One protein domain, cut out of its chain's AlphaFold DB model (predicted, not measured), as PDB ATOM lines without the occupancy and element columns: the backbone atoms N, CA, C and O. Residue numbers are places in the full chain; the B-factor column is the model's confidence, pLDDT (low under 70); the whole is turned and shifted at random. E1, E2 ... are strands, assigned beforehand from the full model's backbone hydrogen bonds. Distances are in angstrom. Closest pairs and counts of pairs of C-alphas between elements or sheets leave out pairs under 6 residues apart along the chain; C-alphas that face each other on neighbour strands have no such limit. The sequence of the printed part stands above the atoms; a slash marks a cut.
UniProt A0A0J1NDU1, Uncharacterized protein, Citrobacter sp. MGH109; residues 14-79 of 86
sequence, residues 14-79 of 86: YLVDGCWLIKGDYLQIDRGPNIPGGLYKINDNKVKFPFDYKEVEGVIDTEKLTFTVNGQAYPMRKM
ATOM      1  N   TYR A  14     -38.819  41.551  42.622       91.50
ATOM      2  CA  TYR A  14     -38.980  40.953  43.951       91.50
ATOM      3  C   TYR A  14     -38.366  41.842  45.024       91.50
ATOM      4  O   TYR A  14     -37.198  42.207  44.943       91.50
ATOM      5  N   LEU A  15     -39.147  42.150  46.055       90.44
ATOM      6  CA  LEU A  15     -38.679  42.842  47.247       90.44
ATOM      7  C   LEU A  15     -38.159  41.814  48.252       90.44
ATOM      8  O   LEU A  15     -38.898  40.908  48.642       90.44
ATOM      9  N   VAL A  16     -36.909  41.968  48.674       89.38
ATOM     10  CA  VAL A  16     -36.251  41.117  49.668       89.38
ATOM     11  C   VAL A  16     -36.179  41.880  50.982       89.38
ATOM     12  O   VAL A  16     -35.513  42.913  51.062       89.38
ATOM     13  N   ASP A  17     -36.924  41.400  51.979       82.56
ATOM     14  CA  ASP A  17     -36.999  41.958  53.342       82.56
ATOM     15  C   ASP A  17     -37.197  43.491  53.440       82.56
ATOM     16  O   ASP A  17     -36.891  44.117  54.446       82.56
ATOM     17  N   GLY A  18     -37.710  44.128  52.382       70.25
ATOM     18  CA  GLY A  18     -37.911  45.579  52.322       70.25
ATOM     19  C   GLY A  18     -36.675  46.415  51.966       70.25
ATOM     20  O   GLY A  18     -36.834  47.611  51.733       70.25
ATOM     21  N   CYS A  19     -35.478  45.824  51.882       77.75
ATOM     22  CA  CYS A  19     -34.218  46.561  51.701       77.75
ATOM     23  C   CYS A  19     -33.512  46.312  50.361       77.75
ATOM     24  O   CYS A  19     -32.744  47.170  49.919       77.75
ATOM     25  N   TRP A  20     -33.759  45.176  49.704       87.69
ATOM     26  CA  TRP A  20     -33.186  44.885  48.385       87.69
ATOM     27  C   TRP A  20     -34.268  44.613  47.352       87.69
ATOM     28  O   TRP A  20     -35.336  44.083  47.671       87.69
ATOM     29  N   LEU A  21     -33.976  44.953  46.100       91.38
ATOM     30  CA  LEU A  21     -34.905  44.793  44.993       91.38
ATOM     31  C   LEU A  21     -34.271  43.971  43.879       91.38
ATOM     32  O   LEU A  21     -33.307  44.398  43.258       91.38
ATOM     33  N   ILE A  22     -34.832  42.811  43.572       91.62
ATOM     34  CA  ILE A  22     -34.472  42.074  42.363       91.62
ATOM     35  C   ILE A  22     -35.261  42.680  41.200       91.62
ATOM     36  O   ILE A  22     -36.486  42.743  41.264       91.62
ATOM     37  N   LYS A  23     -34.560  43.136  40.158       91.00
ATOM     38  CA  LYS A  23     -35.084  43.760  38.934       91.00
ATOM     39  C   LYS A  23     -34.681  42.924  37.716       91.00
ATOM     40  O   LYS A  23     -33.721  43.251  37.018       91.00
ATOM     41  N   GLY A  24     -35.388  41.825  37.455       89.25
ATOM     42  CA  GLY A  24     -34.955  40.878  36.423       89.25
ATOM     43  C   GLY A  24     -33.626  40.213  36.809       89.25
ATOM     44  O   GLY A  24     -33.517  39.669  37.904       89.25
ATOM     45  N   ASP A  25     -32.606  40.316  35.952       91.25
ATOM     46  CA  ASP A  25     -31.262  39.747  36.178       91.25
ATOM     47  C   ASP A  25     -30.364  40.589  37.101       91.25
ATOM     48  O   ASP A  25     -29.141  40.435  37.101       91.25
ATOM     49  N   TYR A  26     -30.926  41.520  37.869       92.75
ATOM     50  CA  TYR A  26     -30.152  42.401  38.739       92.75
ATOM     51  C   TYR A  26     -30.704  42.437  40.157       92.75
ATOM     52  O   TYR A  26     -31.911  42.403  40.361       92.75
ATOM     53  N   LEU A  27     -29.812  42.576  41.133       91.75
ATOM     54  CA  LEU A  27     -30.114  42.966  42.504       91.75
ATOM     55  C   LEU A  27     -29.759  44.448  42.673       91.75
ATOM     56  O   LEU A  27     -28.589  44.821  42.604       91.75
ATOM     57  N   GLN A  28     -30.759  45.291  42.901       91.38
ATOM     58  CA  GLN A  28     -30.592  46.672  43.331       91.38
ATOM     59  C   GLN A  28     -30.549  46.742  44.856       91.38
ATOM     60  O   GLN A  28     -31.425  46.228  45.557       91.38
ATOM     61  N   ILE A  29     -29.540  47.442  45.351       88.12
ATOM     62  CA  ILE A  29     -29.369  47.796  46.753       88.12
ATOM     63  C   ILE A  29     -29.398  49.320  46.812       88.12
ATOM     64  O   ILE A  29     -28.535  49.966  46.227       88.12
ATOM     65  N   ASP A  30     -30.400  49.896  47.474       78.00
ATOM     66  CA  ASP A  30     -30.586  51.354  47.505       78.00
ATOM     67  C   ASP A  30     -29.575  52.019  48.456       78.00
ATOM     68  O   ASP A  30     -28.808  52.903  48.073       78.00
ATOM     69  N   ARG A  31     -29.518  51.519  49.696       68.75
ATOM     70  CA  ARG A  31     -28.480  51.767  50.709       68.75
ATOM     71  C   ARG A  31     -28.778  50.890  51.921       68.75
ATOM     72  O   ARG A  31     -29.882  50.943  52.451       68.75
ATOM     73  N   GLY A  32     -27.803  50.109  52.374       65.94
ATOM     74  CA  GLY A  32     -27.900  49.352  53.625       65.94
ATOM     75  C   GLY A  32     -26.822  49.797  54.613       65.94
ATOM     76  O   GLY A  32     -25.776  50.288  54.178       65.94
ATOM     77  N   PRO A  33     -27.021  49.624  55.932       58.94
ATOM     78  CA  PRO A  33     -25.907  49.695  56.867       58.94
ATOM     79  C   PRO A  33     -24.882  48.639  56.427       58.94
ATOM     80  O   PRO A  33     -25.190  47.453  56.387       58.94
ATOM     81  N   ASN A  34     -23.693  49.089  56.026       67.88
ATOM     82  CA  ASN A  34     -22.556  48.263  55.592       67.88
ATOM     83  C   ASN A  34     -22.635  47.661  54.173       67.88
ATOM     84  O   ASN A  34     -21.812  46.811  53.833       67.88
ATOM     85  N   ILE A  35     -23.551  48.129  53.315       73.25
ATOM     86  CA  ILE A  35     -23.618  47.717  51.900       73.25
ATOM     87  C   ILE A  35     -23.637  48.966  51.014       73.25
ATOM     88  O   ILE A  35     -24.560  49.779  51.147       73.25
ATOM     89  N   PRO A  36     -22.658  49.158  50.110       76.62
ATOM     90  CA  PRO A  36     -22.728  50.254  49.160       76.62
ATOM     91  C   PRO A  36     -23.940  50.049  48.247       76.62
ATOM     92  O   PRO A  36     -24.208  48.947  47.771       76.62
ATOM     93  N   GLY A  37     -24.688  51.130  48.033       85.44
ATOM     94  CA  GLY A  37     -25.782  51.116  47.074       85.44
ATOM     95  C   GLY A  37     -25.247  50.836  45.670       85.44
ATOM     96  O   GLY A  37     -24.173  51.320  45.301       85.44
ATOM     97  N   GLY A  38     -25.972  50.033  44.900       87.88
ATOM     98  CA  GLY A  38     -25.514  49.581  43.596       87.88
ATOM     99  C   GLY A  38     -26.469  48.610  42.923       87.88
ATOM    100  O   GLY A  38     -27.420  48.109  43.524       87.88
ATOM    101  N   LEU A  39     -26.190  48.354  41.647       91.38
ATOM    102  CA  LEU A  39     -26.897  47.384  40.827       91.38
ATOM    103  C   LEU A  39     -25.944  46.228  40.510       91.38
ATOM    104  O   LEU A  39     -24.956  46.404  39.798       91.38
ATOM    105  N   TYR A  40     -26.236  45.049  41.049       91.56
ATOM    106  CA  TYR A  40     -25.385  43.867  40.959       91.56
ATOM    107  C   TYR A  40     -26.015  42.830  40.044       91.56
ATOM    108  O   TYR A  40     -27.201  42.532  40.160       91.56
ATOM    109  N   LYS A  41     -25.230  42.269  39.123       93.56
ATOM    110  CA  LYS A  41     -25.739  41.291  38.163       93.56
ATOM    111  C   LYS A  41     -25.918  39.920  38.813       93.56
ATOM    112  O   LYS A  41     -24.990  39.395  39.429       93.56
ATOM    113  N   ILE A  42     -27.102  39.348  38.638       93.31
ATOM    114  CA  ILE A  42     -27.429  37.974  39.001       93.31
ATOM    115  C   ILE A  42     -26.935  37.066  37.871       93.31
ATOM    116  O   ILE A  42     -27.241  37.288  36.702       93.31
ATOM    117  N   ASN A  43     -26.171  36.038  38.222       91.50
ATOM    118  CA  ASN A  43     -25.740  34.974  37.323       91.50
ATOM    119  C   ASN A  43     -26.111  33.639  37.969       91.50
ATOM    120  O   ASN A  43     -25.746  33.399  39.115       91.50
ATOM    121  N   ASP A  44     -26.869  32.794  37.266       89.44
ATOM    122  CA  ASP A  44     -27.292  31.470  37.755       89.44
ATOM    123  C   ASP A  44     -27.932  31.495  39.157       89.44
ATOM    124  O   ASP A  44     -27.594  30.702  40.035       89.44
ATOM    125  N   ASN A  45     -28.861  32.435  39.384       91.06
ATOM    126  CA  ASN A  45     -29.518  32.673  40.681       91.06
ATOM    127  C   ASN A  45     -28.567  33.080  41.815       91.06
ATOM    128  O   ASN A  45     -28.934  33.021  42.988       91.06
ATOM    129  N   LYS A  46     -27.350  33.507  41.490       93.25
ATOM    130  CA  LYS A  46     -26.361  33.983  42.451       93.25
ATOM    131  C   LYS A  46     -25.983  35.414  42.146       93.25
ATOM    132  O   LYS A  46     -25.939  35.828  40.992       93.25
ATOM    133  N   VAL A  47     -25.668  36.176  43.175       92.81
ATOM    134  CA  VAL A  47     -25.223  37.559  43.027       92.81
ATOM    135  C   VAL A  47     -24.103  37.838  44.000       92.81
ATOM    136  O   VAL A  47     -24.178  37.489  45.175       92.81
ATOM    137  N   LYS A  48     -23.048  38.463  43.490       92.19
ATOM    138  CA  LYS A  48     -21.899  38.871  44.283       92.19
ATOM    139  C   LYS A  48     -21.940  40.366  44.496       92.19
ATOM    140  O   LYS A  48     -22.103  41.125  43.539       92.19
ATOM    141  N   PHE A  49     -21.803  40.778  45.745       88.12
ATOM    142  CA  PHE A  49     -21.794  42.182  46.116       88.12
ATOM    143  C   PHE A  49     -20.956  42.386  47.385       88.12
ATOM    144  O   PHE A  49     -20.799  41.463  48.185       88.12
ATOM    145  N   PRO A  50     -20.365  43.575  47.568       84.25
ATOM    146  CA  PRO A  50     -19.656  43.918  48.791       84.25
ATOM    147  C   PRO A  50     -20.632  44.081  49.964       84.25
ATOM    148  O   PRO A  50     -21.577  44.857  49.883       84.25
ATOM    149  N   PHE A  51     -20.370  43.399  51.072       81.69
ATOM    150  CA  PHE A  51     -21.067  43.504  52.351       81.69
ATOM    151  C   PHE A  51     -20.008  43.572  53.456       81.69
ATOM    152  O   PHE A  51     -19.145  42.699  53.537       81.69
ATOM    153  N   ASP A  52     -20.036  44.614  54.287       78.06
ATOM    154  CA  ASP A  52     -19.088  44.801  55.400       78.06
ATOM    155  C   ASP A  52     -17.610  44.705  54.955       78.06
ATOM    156  O   ASP A  52     -16.789  43.974  55.508       78.06
ATOM    157  N   TYR A  53     -17.280  45.411  53.866       75.38
ATOM    158  CA  TYR A  53     -15.940  45.438  53.257       75.38
ATOM    159  C   TYR A  53     -15.416  44.076  52.751       75.38
ATOM    160  O   TYR A  53     -14.226  43.944  52.461       75.38
ATOM    161  N   LYS A  54     -16.288  43.070  52.589       84.50
ATOM    162  CA  LYS A  54     -15.976  41.759  51.992       84.50
ATOM    163  C   LYS A  54     -16.928  41.445  50.840       84.50
ATOM    164  O   LYS A  54     -18.081  41.850  50.867       84.50
ATOM    165  N   GLU A  55     -16.471  40.716  49.824       87.56
ATOM    166  CA  GLU A  55     -17.379  40.176  48.802       87.56
ATOM    167  C   GLU A  55     -18.163  39.002  49.398       87.56
ATOM    168  O   GLU A  55     -17.566  38.056  49.917       87.56
ATOM    169  N   VAL A  56     -19.491  39.061  49.318       89.69
ATOM    170  CA  VAL A  56     -20.379  37.958  49.696       89.69
ATOM    171  C   VAL A  56     -21.151  37.467  48.479       89.69
ATOM    172  O   VAL A  56     -21.419  38.222  47.545       89.69
ATOM    173  N   GLU A  57     -21.515  36.187  48.500       93.19
ATOM    174  CA  GLU A  57     -22.410  35.580  47.518       93.19
ATOM    175  C   GLU A  57     -23.804  35.434  48.138       93.19
ATOM    176  O   GLU A  57     -23.976  34.778  49.168       93.19
ATOM    177  N   GLY A  58     -24.793  36.067  47.511       91.88
ATOM    178  CA  GLY A  58     -26.207  35.836  47.764       91.88
ATOM    179  C   GLY A  58     -26.761  34.793  46.797       91.88
ATOM    180  O   GLY A  58     -26.467  34.842  45.603       91.88
ATOM    181  N   VAL A  59     -27.571  33.867  47.302       93.94
ATOM    182  CA  VAL A  59     -28.213  32.789  46.539       93.94
ATOM    183  C   VAL A  59     -29.724  32.991  46.549       93.94
ATOM    184  O   VAL A  59     -30.324  33.173  47.606       93.94
ATOM    185  N   ILE A  60     -30.342  32.942  45.374       92.88
ATOM    186  CA  ILE A  60     -31.781  33.089  45.173       92.88
ATOM    187  C   ILE A  60     -32.387  31.694  44.999       92.88
ATOM    188  O   ILE A  60     -32.183  31.031  43.984       92.88
ATOM    189  N   ASP A  61     -33.153  31.250  45.990       91.25
ATOM    190  CA  ASP A  61     -34.009  30.073  45.879       91.25
ATOM    191  C   ASP A  61     -35.338  30.511  45.250       91.25
ATOM    192  O   ASP A  61     -36.170  31.185  45.870       91.25
ATOM    193  N   THR A  62     -35.499  30.168  43.975       84.81
ATOM    194  CA  THR A  62     -36.636  30.571  43.145       84.81
ATOM    195  C   THR A  62     -37.909  29.785  43.462       84.81
ATOM    196  O   THR A  62     -39.005  30.289  43.213       84.81
ATOM    197  N   GLU A  63     -37.782  28.589  44.042       87.19
ATOM    198  CA  GLU A  63     -38.906  27.733  44.432       87.19
ATOM    199  C   GLU A  63     -39.495  28.187  45.765       87.19
ATOM    200  O   GLU A  63     -40.711  28.300  45.917       87.19
ATOM    201  N   LYS A  64     -38.624  28.494  46.731       90.00
ATOM    202  CA  LYS A  64     -39.024  28.960  48.064       90.00
ATOM    203  C   LYS A  64     -39.207  30.468  48.150       90.00
ATOM    204  O   LYS A  64     -39.646  30.951  49.191       90.00
ATOM    205  N   LEU A  65     -38.854  31.210  47.097       90.81
ATOM    206  CA  LEU A  65     -38.830  32.673  47.087       90.81
ATOM    207  C   LEU A  65     -38.042  33.211  48.286       90.81
ATOM    208  O   LEU A  65     -38.540  34.008  49.082       90.81
ATOM    209  N   THR A  66     -36.808  32.733  48.436       92.31
ATOM    210  CA  THR A  66     -35.910  33.154  49.517       92.31
ATOM    211  C   THR A  66     -34.554  33.554  48.970       92.31
ATOM    212  O   THR A  66     -33.994  32.907  48.093       92.31
ATOM    213  N   PHE A  67     -34.012  34.631  49.518       91.62
ATOM    214  CA  PHE A  67     -32.670  35.103  49.239       91.62
ATOM    215  C   PHE A  67     -31.786  34.788  50.438       91.62
ATOM    216  O   PHE A  67     -32.054  35.257  51.539       91.62
ATOM    217  N   THR A  68     -30.750  33.980  50.246       92.06
ATOM    218  CA  THR A  68     -29.832  33.591  51.318       92.06
ATOM    219  C   THR A  68     -28.495  34.276  51.122       92.06
ATOM    220  O   THR A  68     -27.861  34.100  50.086       92.06
ATOM    221  N   VAL A  69     -28.035  35.022  52.118       88.94
ATOM    222  CA  VAL A  69     -26.703  35.636  52.121       88.94
ATOM    223  C   VAL A  69     -26.118  35.553  53.522       88.94
ATOM    224  O   VAL A  69     -26.832  35.707  54.510       88.94
ATOM    225  N   ASN A  70     -24.821  35.255  53.620       85.62
ATOM    226  CA  ASN A  70     -24.107  35.153  54.899       85.62
ATOM    227  C   ASN A  70     -24.789  34.217  55.933       85.62
ATOM    228  O   ASN A  70     -24.791  34.484  57.131       85.62
ATOM    229  N   GLY A  71     -25.420  33.131  55.464       84.75
ATOM    230  CA  GLY A  71     -26.132  32.163  56.308       84.75
ATOM    231  C   GLY A  71     -27.516  32.607  56.806       84.75
ATOM    232  O   GLY A  71     -28.172  31.838  57.506       84.75
ATOM    233  N   GLN A  72     -27.981  33.804  56.441       88.12
ATOM    234  CA  GLN A  72     -29.321  34.305  56.756       88.12
ATOM    235  C   GLN A  72     -30.227  34.216  55.527       88.12
ATOM    236  O   GLN A  72     -29.816  34.578  54.426       88.12
ATOM    237  N   ALA A  73     -31.455  33.733  55.722       91.38
ATOM    238  CA  ALA A  73     -32.464  33.623  54.674       91.38
ATOM    239  C   ALA A  73     -33.510  34.732  54.818       91.38
ATOM    240  O   ALA A  73     -34.116  34.899  55.876       91.38
ATOM    241  N   TYR A  74     -33.744  35.450  53.727       90.44
ATOM    242  CA  TYR A  74     -34.664  36.571  53.638       90.44
ATOM    243  C   TYR A  74     -35.819  36.232  52.692       90.44
ATOM    244  O   TYR A  74     -35.577  35.756  51.578       90.44
ATOM    245  N   PRO A  75     -37.079  36.468  53.087       91.62
ATOM    246  CA  PRO A  75     -38.219  36.190  52.227       91.62
ATOM    247  C   PRO A  75     -38.294  37.189  51.068       91.62
ATOM    248  O   PRO A  75     -38.081  38.393  51.235       91.62
ATOM    249  N   MET A  76     -38.667  36.688  49.893       92.31
ATOM    250  CA  MET A  76     -38.892  37.479  48.688       92.31
ATOM    251  C   MET A  76     -40.389  37.653  48.444       92.31
ATOM    252  O   MET A  76     -41.168  36.701  48.492       92.31
ATOM    253  N   ARG A  77     -40.806  38.877  48.121       90.81
ATOM    254  CA  ARG A  77     -42.189  39.194  47.751       90.81
ATOM    255  C   ARG A  77     -42.235  39.726  46.332       90.81
ATOM    256  O   ARG A  77     -41.612  40.738  46.028       90.81
ATOM    257  N   LYS A  78     -43.000  39.055  45.471       89.62
ATOM    258  CA  LYS A  78     -43.220  39.502  44.094       89.62
ATOM    259  C   LYS A  78     -43.910  40.868  44.088       89.62
ATOM    260  O   LYS A  78     -44.919  41.065  44.767       89.62
ATOM    261  N   MET A  79     -43.375  41.795  43.307       88.19
ATOM    262  CA  MET A  79     -43.957  43.118  43.110       88.19
ATOM    263  C   MET A  79     -45.119  43.059  42.120       88.19
ATOM    264  O   MET A  79     -45.151  42.224  41.215       88.19
TER     265      MET A  79
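Overview. This is residues 14 to 79 of the 86 residues of an uncharacterized protein of Citrobacter sp. MGH109 (UniProt A0A0J1NDU1). This is a small closed barrel of eight strands, wound so that each strand stands beside the next one in the chain and E8 comes round to E1 to shut the ring. The ring is thinnest between E4 and E5, which pair only over residues 42 to 43 of E4 and spread into a V beyond them, while the long strands E6 and E8 run on past their shorter neighbours. The printed part has 66 residues with no named helix and eight named strands, E1 to E8 in chain order, antiparallel at each step round the ring; the class is all strand. The whole is compact, with a radius of gyration of the C-alphas of 10.6 A and spans of 30 by 21 by 20 A.

Arrangement. Begin with E6, residues 54 to 61, the longest strand. On one side of it find E5, residues 46 to 51, at 146 degrees, with N 47 and O 58 2.9 A apart. On the other side is E7, residues 66 to 69, at 162 degrees, with N 59 and O 68 at 2.8 A. Beyond E5 comes E4, residues 38 to 43, where N 43 and O 46 are 2.8 A apart. E4 is staggered: its residues 38 to 41 pair with E3, residues 26 to 29, where N 27 and O 40 are at 2.8 A. Next to E3 is E2, residues 20 to 23, with N 28 and O 21 at 2.7 A, and then E1, residues 14 to 16, with N 16 and O 20 at 2.8 A. E8, residues 72 to 78, is staggered too: residues 72 to 75 pair with E7, N 67 and O 74 being 2.8 A apart, and residues 76 to 78 pair with E1, N 15 and O 77 being 2.8 A apart. These strands form a meander, each the antiparallel neighbour of the one before. Across the ring E2 and E6 are apart, and so are E4 and E8.

Along the chain. Find C-alpha 14 at (-38.980, 40.953, 43.951), where the three residues of E1 begin; E2 and E3 have four each. E4 spans 15.9 A and E5 14.7 A. E6 runs 22.3 A from C-alpha 54 at (-15.976, 41.759, 51.992). After the four residues of E7, E8 runs 19.5 A to C-alpha 78 at (-43.220, 39.502, 44.094).

Size, cuts and confidence. The C-alphas of Tyr 53 and Glu 63 are the two farthest apart, at 30.3 A, while those of Tyr 14 and Met 79 are 5.5 A apart. The printed part has no cut and no long link; the eight residues between E3 and E4 make a short link, and the others are tight. Mean pLDDT of the printed part is 86.9, with residues 31 to 34 under 70.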